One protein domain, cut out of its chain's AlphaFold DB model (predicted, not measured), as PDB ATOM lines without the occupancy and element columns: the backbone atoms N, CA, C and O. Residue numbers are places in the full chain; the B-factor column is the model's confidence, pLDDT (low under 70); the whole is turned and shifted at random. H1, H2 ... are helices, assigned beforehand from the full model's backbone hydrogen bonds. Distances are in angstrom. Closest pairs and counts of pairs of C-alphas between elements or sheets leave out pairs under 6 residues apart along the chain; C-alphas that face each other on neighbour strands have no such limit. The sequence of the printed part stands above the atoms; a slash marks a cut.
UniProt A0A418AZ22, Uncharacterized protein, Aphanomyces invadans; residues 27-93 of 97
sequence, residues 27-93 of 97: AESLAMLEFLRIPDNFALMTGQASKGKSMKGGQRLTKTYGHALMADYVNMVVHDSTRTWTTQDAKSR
ATOM      1  N   ALA A  27       0.217 -23.822  13.935       91.88
ATOM      2  CA  ALA A  27      -0.011 -22.492  14.501       91.88
ATOM      3  C   ALA A  27       0.884 -22.239  15.725       91.88
ATOM      4  O   ALA A  27       1.552 -21.212  15.791       91.88
ATOM      5  N   GLU A  28       0.983 -23.220  16.629       92.94
ATOM      6  CA  GLU A  28       1.895 -23.162  17.778       92.94
ATOM      7  C   GLU A  28       3.355 -23.023  17.318       92.94
ATOM      8  O   GLU A  28       4.100 -22.207  17.852       92.94
ATOM      9  N   SER A  29       3.756 -23.762  16.277       92.62
ATOM     10  CA  SER A  29       5.113 -23.687  15.720       92.62
ATOM     11  C   SER A  29       5.427 -22.298  15.152       92.62
ATOM     12  O   SER A  29       6.524 -21.785  15.358       92.62
ATOM     13  N   LEU A  30       4.473 -21.672  14.457       94.56
ATOM     14  CA  LEU A  30       4.632 -20.311  13.939       94.56
ATOM     15  C   LEU A  30       4.730 -19.286  15.074       94.56
ATOM     16  O   LEU A  30       5.644 -18.466  15.052       94.56
ATOM     17  N   ALA A  31       3.880 -19.387  16.098       95.06
ATOM     18  CA  ALA A  31       3.943 -18.515  17.273       95.06
ATOM     19  C   ALA A  31       5.281 -18.655  18.025       95.06
ATOM     20  O   ALA A  31       5.882 -17.659  18.426       95.06
ATOM     21  N   MET A  32       5.807 -19.878  18.162       94.62
ATOM     22  CA  MET A  32       7.144 -20.103  18.725       94.62
ATOM     23  C   MET A  32       8.238 -19.416  17.898       94.62
ATOM     24  O   MET A  32       9.141 -18.804  18.467       94.62
ATOM     25  N   LEU A  33       8.175 -19.501  16.565       94.12
ATOM     26  CA  LEU A  33       9.141 -18.836  15.686       94.12
ATOM     27  C   LEU A  33       9.037 -17.310  15.776       94.12
ATOM     28  O   LEU A  33      10.064 -16.639  15.809       94.12
ATOM     29  N   GLU A  34       7.829 -16.753  15.861       95.94
ATOM     30  CA  GLU A  34       7.618 -15.315  16.055       95.94
ATOM     31  C   GLU A  34       8.181 -14.824  17.387       95.94
ATOM     32  O   GLU A  34       8.901 -13.824  17.411       95.94
ATOM     33  N   PHE A  35       7.963 -15.571  18.471       94.56
ATOM     34  CA  PHE A  35       8.562 -15.273  19.769       94.56
ATOM     35  C   PHE A  35      10.095 -15.200  19.693       94.56
ATOM     36  O   PHE A  35      10.702 -14.302  20.279       94.56
ATOM     37  N   LEU A  36      10.719 -16.123  18.951       92.38
ATOM     38  CA  LEU A  36      12.173 -16.214  18.784       92.38
ATOM     39  C   LEU A  36      12.757 -15.199  17.797       92.38
ATOM     40  O   LEU A  36      13.968 -14.996  17.803       92.38
ATOM     41  N   ARG A  37      11.939 -14.539  16.970       93.44
ATOM     42  CA  ARG A  37      12.413 -13.438  16.113       93.44
ATOM     43  C   ARG A  37      12.842 -12.217  16.919       93.44
ATOM     44  O   ARG A  37      13.632 -11.422  16.422       93.44
ATOM     45  N   ILE A  38      12.336 -12.061  18.142       91.31
ATOM     46  CA  ILE A  38      12.732 -10.975  19.040       91.31
ATOM     47  C   ILE A  38      14.100 -11.331  19.648       91.31
ATOM     48  O   ILE A  38      14.190 -12.321  20.381       91.31
ATOM     49  N   PRO A  39      15.168 -10.543  19.397       89.25
ATOM     50  CA  PRO A  39      16.525 -10.889  19.828       89.25
ATOM     51  C   PRO A  39      16.656 -11.137  21.334       89.25
ATOM     52  O   PRO A  39      17.343 -12.069  21.746       89.25
ATOM     53  N   ASP A  40      15.947 -10.361  22.155       86.44
ATOM     54  CA  ASP A  40      15.969 -10.511  23.612       86.44
ATOM     55  C   ASP A  40      15.371 -11.850  24.061       86.44
ATOM     56  O   ASP A  40      15.945 -12.546  24.900       86.44
ATOM     57  N   ASN A  41      14.257 -12.261  23.451       89.50
ATOM     58  CA  ASN A  41      13.624 -13.554  23.711       89.50
ATOM     59  C   ASN A  41      14.519 -14.710  23.258       89.50
ATOM     60  O   ASN A  41      14.673 -15.701  23.977       89.50
ATOM     61  N   PHE A  42      15.164 -14.578  22.098       87.62
ATOM     62  CA  PHE A  42      16.132 -15.559  21.618       87.62
ATOM     63  C   PHE A  42      17.338 -15.680  22.557       87.62
ATOM     64  O   PHE A  42      17.734 -16.787  22.939       87.62
ATOM     65  N   ALA A  43      17.900 -14.553  23.002       85.25
ATOM     66  CA  ALA A  43      18.992 -14.523  23.969       85.25
ATOM     67  C   ALA A  43      18.581 -15.170  25.302       85.25
ATOM     68  O   ALA A  43      19.364 -15.915  25.902       85.25
ATOM     69  N   LEU A  44      17.344 -14.944  25.754       85.12
ATOM     70  CA  LEU A  44      16.772 -15.583  26.944       85.12
ATOM     71  C   LEU A  44      16.677 -17.107  26.778       85.12
ATOM     72  O   LEU A  44      17.126 -17.854  27.651       85.12
ATOM     73  N   MET A  45      16.165 -17.576  25.639       86.50
ATOM     74  CA  MET A  45      15.975 -19.003  25.349       86.50
ATOM     75  C   MET A  45      17.291 -19.764  25.147       86.50
ATOM     76  O   MET A  45      17.405 -20.934  25.520       86.50
ATOM     77  N   THR A  46      18.322 -19.101  24.626       83.69
ATOM     78  CA  THR A  46      19.664 -19.679  24.420       83.69
ATOM     79  C   THR A  46      20.578 -19.540  25.642       83.69
ATOM     80  O   THR A  46      21.728 -19.985  25.623       83.69
ATOM     81  N   GLY A  47      20.091 -18.929  26.728       76.12
ATOM     82  CA  GLY A  47      20.879 -18.653  27.931       76.12
ATOM     83  C   GLY A  47      21.943 -17.563  27.747       76.12
ATOM     84  O   GLY A  47      22.661 -17.254  28.702       76.12
ATOM     85  N   GLN A  48      22.029 -16.942  26.564       71.75
ATOM     86  CA  GLN A  48      22.944 -15.830  26.295       71.75
ATOM     87  C   GLN A  48      22.520 -14.539  27.009       71.75
ATOM     88  O   GLN A  48      23.381 -13.724  27.312       71.75
ATOM     89  N   ALA A  49      21.247 -14.381  27.392       64.75
ATOM     90  CA  ALA A  49      20.774 -13.233  28.181       64.75
ATOM     91  C   ALA A  49      21.484 -13.097  29.542       64.75
ATOM     92  O   ALA A  49      21.535 -12.019  30.133       64.75
ATOM     93  N   SER A  50      22.070 -14.195  30.034       58.59
ATOM     94  CA  SER A  50      22.853 -14.208  31.267       58.59
ATOM     95  C   SER A  50      24.307 -13.745  31.088       58.59
ATOM     96  O   SER A  50      24.950 -13.398  32.080       58.59
ATOM     97  N   LYS A  51      24.816 -13.687  29.847       59.50
ATOM     98  CA  LYS A  51      26.118 -13.098  29.503       59.50
ATOM     99  C   LYS A  51      25.964 -11.587  29.340       59.50
ATOM    100  O   LYS A  51      26.040 -11.056  28.237       59.50
ATOM    101  N   GLY A  52      25.705 -10.880  30.434       56.38
ATOM    102  CA  GLY A  52      25.729  -9.424  30.381       56.38
ATOM    103  C   GLY A  52      24.835  -8.740  31.386       56.38
ATOM    104  O   GLY A  52      25.356  -8.239  32.370       56.38
ATOM    105  N   LYS A  53      23.545  -8.547  31.084       56.66
ATOM    106  CA  LYS A  53      22.806  -7.425  31.700       56.66
ATOM    107  C   LYS A  53      21.285  -7.579  31.808       56.66
ATOM    108  O   LYS A  53      20.652  -6.685  32.358       56.66
ATOM    109  N   SER A  54      20.672  -8.669  31.340       59.28
ATOM    110  CA  SER A  54      19.205  -8.780  31.377       59.28
ATOM    111  C   SER A  54      18.723  -9.178  32.776       59.28
ATOM    112  O   SER A  54      18.572 -10.356  33.111       59.28
ATOM    113  N   MET A  55      18.528  -8.165  33.617       63.75
ATOM    114  CA  MET A  55      17.893  -8.263  34.926       63.75
ATOM    115  C   MET A  55      16.495  -7.656  34.868       63.75
ATOM    116  O   MET A  55      16.305  -6.586  34.293       63.75
ATOM    117  N   LYS A  56      15.520  -8.301  35.511       65.94
ATOM    118  CA  LYS A  56      14.219  -7.686  35.805       65.94
ATOM    119  C   LYS A  56      14.094  -7.584  37.318       65.94
ATOM    120  O   LYS A  56      14.224  -8.591  38.006       65.94
ATOM    121  N   GLY A  57      13.943  -6.365  37.838       66.62
ATOM    122  CA  GLY A  57      13.910  -6.122  39.286       66.62
ATOM    123  C   GLY A  57      15.170  -6.590  40.033       66.62
ATOM    124  O   GLY A  57      15.066  -7.072  41.151       66.62
ATOM    125  N   GLY A  58      16.352  -6.534  39.404       68.88
ATOM    126  CA  GLY A  58      17.613  -6.998  40.006       68.88
ATOM    127  C   GLY A  58      17.831  -8.517  39.981       68.88
ATOM    128  O   GLY A  58      18.914  -8.987  40.329       68.88
ATOM    129  N   GLN A  59      16.856  -9.303  39.512       68.75
ATOM    130  CA  GLN A  59      17.004 -10.749  39.368       68.75
ATOM    131  C   GLN A  59      17.461 -11.112  37.952       68.75
ATOM    132  O   GLN A  59      16.911 -10.631  36.959       68.75
ATOM    133  N   ARG A  60      18.473 -11.985  37.856       71.31
ATOM    134  CA  ARG A  60      18.941 -12.533  36.574       71.31
ATOM    135  C   ARG A  60      17.798 -13.277  35.897       71.31
ATOM    136  O   ARG A  60      17.258 -14.228  36.464       71.31
ATOM    137  N   LEU A  61      17.474 -12.884  34.670       70.81
ATOM    138  CA  LEU A  61      16.511 -13.625  33.874       70.81
ATOM    139  C   LEU A  61      17.113 -14.981  33.483       70.81
ATOM    140  O   LEU A  61      18.213 -15.065  32.931       70.81
ATOM    141  N   THR A  62      16.412 -16.056  33.837       79.19
ATOM    142  CA  THR A  62      16.872 -17.431  33.621       79.19
ATOM    143  C   THR A  62      16.289 -18.007  32.336       79.19
ATOM    144  O   THR A  62      15.237 -17.580  31.863       79.19
ATOM    145  N   LYS A  63      16.919 -19.060  31.805       83.38
ATOM    146  CA  LYS A  63      16.351 -19.834  30.692       83.38
ATOM    147  C   LYS A  63      14.945 -20.358  31.028       83.38
ATOM    148  O   LYS A  63      14.078 -20.405  30.166       83.38
ATOM    149  N   THR A  64      14.687 -20.726  32.286       86.38
ATOM    150  CA  THR A  64      13.358 -21.156  32.754       86.38
ATOM    151  C   THR A  64      12.311 -20.053  32.608       86.38
ATOM    152  O   THR A  64      11.202 -20.338  32.168       86.38
ATOM    153  N   TYR A  65      12.671 -18.799  32.899       87.81
ATOM    154  CA  TYR A  65      11.785 -17.650  32.688       87.81
ATOM    155  C   TYR A  65      11.419 -17.469  31.207       87.81
ATOM    156  O   TYR A  65      10.257 -17.244  30.890       87.81
ATOM    157  N   GLY A  66      12.381 -17.659  30.296       90.12
ATOM    158  CA  GLY A  66      12.121 -17.635  28.853       90.12
ATOM    159  C   GLY A  66      11.075 -18.666  28.404       90.12
ATOM    160  O   GLY A  66      10.202 -18.342  27.606       90.12
ATOM    161  N   HIS A  67      11.101 -19.882  28.962       92.12
ATOM    162  CA  HIS A  67      10.100 -20.908  28.636       92.12
ATOM    163  C   HIS A  67       8.695 -20.545  29.129       92.12
ATOM    164  O   HIS A  67       7.723 -20.866  28.452       92.12
ATOM    165  N   ALA A  68       8.579 -19.884  30.286       93.12
ATOM    166  CA  ALA A  68       7.289 -19.405  30.779       93.12
ATOM    167  C   ALA A  68       6.719 -18.332  29.838       93.12
ATOM    168  O   ALA A  68       5.596 -18.468  29.367       93.12
ATOM    169  N   LEU A  69       7.543 -17.348  29.452       93.81
ATOM    170  CA  LEU A  69       7.150 -16.317  28.485       93.81
ATOM    171  C   LEU A  69       6.738 -16.898  27.127       93.81
ATOM    172  O   LEU A  69       5.783 -16.420  26.520       93.81
ATOM    173  N   MET A  70       7.439 -17.927  26.646       95.12
ATOM    174  CA  MET A  70       7.077 -18.600  25.398       95.12
ATOM    175  C   MET A  70       5.714 -19.291  25.506       95.12
ATOM    176  O   MET A  70       4.916 -19.191  24.578       95.12
ATOM    177  N   ALA A  71       5.441 -19.978  26.618       95.06
ATOM    178  CA  ALA A  71       4.151 -20.623  26.840       95.06
ATOM    179  C   ALA A  71       3.009 -19.592  26.866       95.06
ATOM    180  O   ALA A  71       2.021 -19.762  26.152       95.06
ATOM    181  N   ASP A  72       3.188 -18.492  27.602       96.44
ATOM    182  CA  ASP A  72       2.218 -17.393  27.663       96.44
ATOM    183  C   ASP A  72       1.963 -16.787  26.275       96.44
ATOM    184  O   ASP A  72       0.815 -16.574  25.884       96.44
ATOM    185  N   TYR A  73       3.025 -16.566  25.494       96.44
ATOM    186  CA  TYR A  73       2.919 -16.013  24.146       96.44
ATOM    187  C   TYR A  73       2.165 -16.944  23.187       96.44
ATOM    188  O   TYR A  73       1.281 -16.492  22.461       96.44
ATOM    189  N   VAL A  74       2.468 -18.247  23.198       94.88
ATOM    190  CA  VAL A  74       1.759 -19.233  22.366       94.88
ATOM    191  C   VAL A  74       0.273 -19.278  22.727       94.88
ATOM    192  O   VAL A  74      -0.564 -19.250  21.825       94.88
ATOM    193  N   ASN A  75      -0.065 -19.279  24.021       95.31
ATOM    194  CA  ASN A  75      -1.457 -19.246  24.481       95.31
ATOM    195  C   ASN A  75      -2.196 -17.997  23.994       95.31
ATOM    196  O   ASN A  75      -3.329 -18.092  23.527       95.31
ATOM    197  N   MET A  76      -1.539 -16.838  24.070       95.50
ATOM    198  CA  MET A  76      -2.099 -15.564  23.626       95.50
ATOM    199  C   MET A  76      -2.360 -15.540  22.113       95.50
ATOM    200  O   MET A  76      -3.411 -15.066  21.691       95.50
ATOM    201  N   VAL A  77      -1.424 -16.034  21.296       94.56
ATOM    202  CA  VAL A  77      -1.519 -15.960  19.826       94.56
ATOM    203  C   VAL A  77      -2.449 -17.025  19.247       94.56
ATOM    204  O   VAL A  77      -3.233 -16.730  18.349       94.56
ATOM    205  N   VAL A  78      -2.354 -18.270  19.723       92.06
ATOM    206  CA  VAL A  78      -3.111 -19.396  19.150       92.06
ATOM    207  C   VAL A  78      -4.555 -19.416  19.659       92.06
ATOM    208  O   VAL A  78      -5.438 -19.853  18.928       92.06
ATOM    209  N   HIS A  79      -4.794 -18.924  20.881       85.44
ATOM    210  CA  HIS A  79      -6.115 -18.802  21.510       85.44
ATOM    211  C   HIS A  79      -6.986 -20.075  21.387       85.44
ATOM    212  O   HIS A  79      -8.192 -20.016  21.136       85.44
ATOM    213  N   ASP A  80      -6.357 -21.244  21.551       83.50
ATOM    214  CA  ASP A  80      -7.015 -22.551  21.533       83.50
ATOM    215  C   ASP A  80      -7.580 -22.874  22.923       83.50
ATOM    216  O   ASP A  80      -6.842 -23.078  23.887       83.50
ATOM    217  N   SER A  81      -8.906 -22.951  23.041       77.38
ATOM    218  CA  SER A  81      -9.579 -23.252  24.309       77.38
ATOM    219  C   SER A  81      -9.437 -24.711  24.756       77.38
ATOM    220  O   SER A  81      -9.817 -25.051  25.874       77.38
ATOM    221  N   THR A  82      -8.940 -25.599  23.892       83.88
ATOM    222  CA  THR A  82      -8.807 -27.038  24.173       83.88
ATOM    223  C   THR A  82      -7.442 -27.419  24.740       83.88
ATOM    224  O   THR A  82      -7.264 -28.541  25.232       83.88
ATOM    225  N   ARG A  83      -6.468 -26.503  24.679       84.19
ATOM    226  CA  ARG A  83      -5.106 -26.718  25.160       84.19
ATOM    227  C   ARG A  83      -4.475 -25.411  25.624       84.19
ATOM    228  O   ARG A  83      -4.361 -24.461  24.865       84.19
ATOM    229  N   THR A  84      -3.923 -25.438  26.830       91.88
ATOM    230  CA  THR A  84      -3.069 -24.367  27.352       91.88
ATOM    231  C   THR A  84      -1.635 -24.872  27.463       91.88
ATOM    232  O   THR A  84      -1.378 -25.893  28.101       91.88
ATOM    233  N   TRP A  85      -0.696 -24.170  26.838       93.00
ATOM    234  CA  TRP A  85       0.732 -24.406  26.994       93.00
ATOM    235  C   TRP A  85       1.185 -24.074  28.405       93.00
ATOM    236  O   TRP A  85       0.930 -22.985  28.918       93.00
ATOM    237  N   THR A  86       1.924 -25.004  28.996       93.44
ATOM    238  CA  THR A  86       2.658 -24.794  30.241       93.44
ATOM    239  C   THR A  86       4.130 -24.499  29.957       93.44
ATOM    240  O   THR A  86       4.660 -24.793  28.882       93.44
ATOM    241  N   THR A  87       4.857 -24.022  30.968       92.50
ATOM    242  CA  THR A  87       6.327 -23.925  30.916       92.50
ATOM    243  C   THR A  87       6.982 -25.268  30.562       92.50
ATOM    244  O   THR A  87       8.039 -25.298  29.927       92.50
ATOM    245  N   GLN A  88       6.371 -26.393  30.955       89.94
ATOM    246  CA  GLN A  88       6.882 -27.724  30.635       89.94
ATOM    247  C   GLN A  88       6.697 -28.071  29.155       89.94
ATOM    248  O   GLN A  88       7.615 -28.643  28.567       89.94
ATOM    249  N   ASP A  89       5.572 -27.691  28.539       90.44
ATOM    250  CA  ASP A  89       5.373 -27.834  27.091       90.44
ATOM    251  C   ASP A  89       6.495 -27.119  26.341       90.44
ATOM    252  O   ASP A  89       7.210 -27.761  25.568       90.44
ATOM    253  N   ALA A  90       6.742 -25.847  26.671       90.75
ATOM    254  CA  ALA A  90       7.821 -25.057  26.084       90.75
ATOM    255  C   ALA A  90       9.205 -25.691  26.310       90.75
ATOM    256  O   ALA A  90      10.002 -25.780  25.379       90.75
ATOM    257  N   LYS A  91       9.484 -26.198  27.519       88.81
ATOM    258  CA  LYS A  91      10.757 -26.867  27.850       88.81
ATOM    259  C   LYS A  91      10.956 -28.188  27.100       88.81
ATOM    260  O   LYS A  91      12.087 -28.542  26.778       88.81
ATOM    261  N   SER A  92       9.879 -28.934  26.852       86.06
ATOM    262  CA  SER A  92       9.929 -30.239  26.178       86.06
ATOM    263  C   SER A  92      10.272 -30.131  24.692       86.06
ATOM    264  O   SER A  92      10.723 -31.106  24.086       86.06
ATOM    265  N   ARG A  93      10.059 -28.957  24.084       81.12
ATOM    266  CA  ARG A  93      10.346 -28.749  22.668       81.12
ATOM    267  C   ARG A  93      11.829 -28.465  22.481       81.12
ATOM    268  O   ARG A  93      12.359 -27.457  22.943       81.12
TER     269      ARG A  93
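Overview. This is residues 27 to 93 of the 97 residues of an uncharacterized protein of Aphanomyces invadans (UniProt A0A418AZ22). Three shorter helices gather round one long helix, H3: H1 and H2 meet at a corner and cross it on one side, and H4 packs crosswise on another side of it. A long loop, residues 46 to 62, makes one end of the elongated shape, and the link from H3 to H4 folds back at the other end. The printed part has 67 residues with four named helices, in the order H1, H2, H3, H4, and no named strand; the class is all helix. The whole is compact, with a radius of gyration of the C-alphas of 12.2 A, and the C-alphas span 38 by 20 by 19 A.

Along the chain. H1 covers residues 27 to 37 and is 15.5 A long from first to last C-alpha; C-alpha 27 stands at (-0.011, -22.492, 14.501). After one residue, H2 covers residues 39 to 45, 9.8 A long. Residues 46 to 62 follow with no named element; within them residues 55 to 56 pair with residues 59 to 60, antiparallel, as strands do. H3, the longest helix, covers residues 63 to 78 and measures 22.6 A, from C-alpha 63 at (16.351, -19.834, 30.692) to C-alpha 78 at (-3.111, -19.396, 19.150). H4 covers residues 87 to 92, 8.7 A long, and ends with C-alpha 92 at (9.929, -30.239, 26.178).

Arrangement. H3 is the hub and touches the three other helices. H1 touches H3 at a steep tilt of 50 degrees, opposite ways; their closest C-alphas, those of Ala 31 and Val 74, are 5.6 A apart. H2 touches residues 63 to 67 of H3 alone, at a steep tilt of 65 degrees, opposite ways, with the C-alphas of Met 45 and Gly 66 closest at 5.4 A. H4 touches residues 64 to 71 of H3 alone and is about perpendicular to it, at 79 degrees; the C-alphas of Ala 68 and Thr 87 are closest, at 4.6 A. The helix packing is mostly crossed, with no shallow tilt among these three pairs. H1 and H2 only just touch, only at the corner by their link, with 3 pairs of C-alphas within 8 A; the closest are those of Leu 36 and Phe 42, 4.9 A apart. H4 is apart from H1 and from H2. In H1, H2, H3 and H4 every O i to N i+4 pair is within hydrogen-bond range.

Size, cuts and confidence. The two C-alphas farthest apart, those of Gly 52 and Thr 82, are 39.3 A apart. The printed part, residues 27 to 93, has no cut. The link from H1 to H2 is tight, that from H3 to H4, with 8 residues, is short, and that from H2 to H3, with 17 residues, is long. The C-alphas of residues 46 to 62 lie 10 to 19 A from the mean of the C-alphas. The mean pLDDT of the printed part is 84.6, and residues 49 to 59 are under 70.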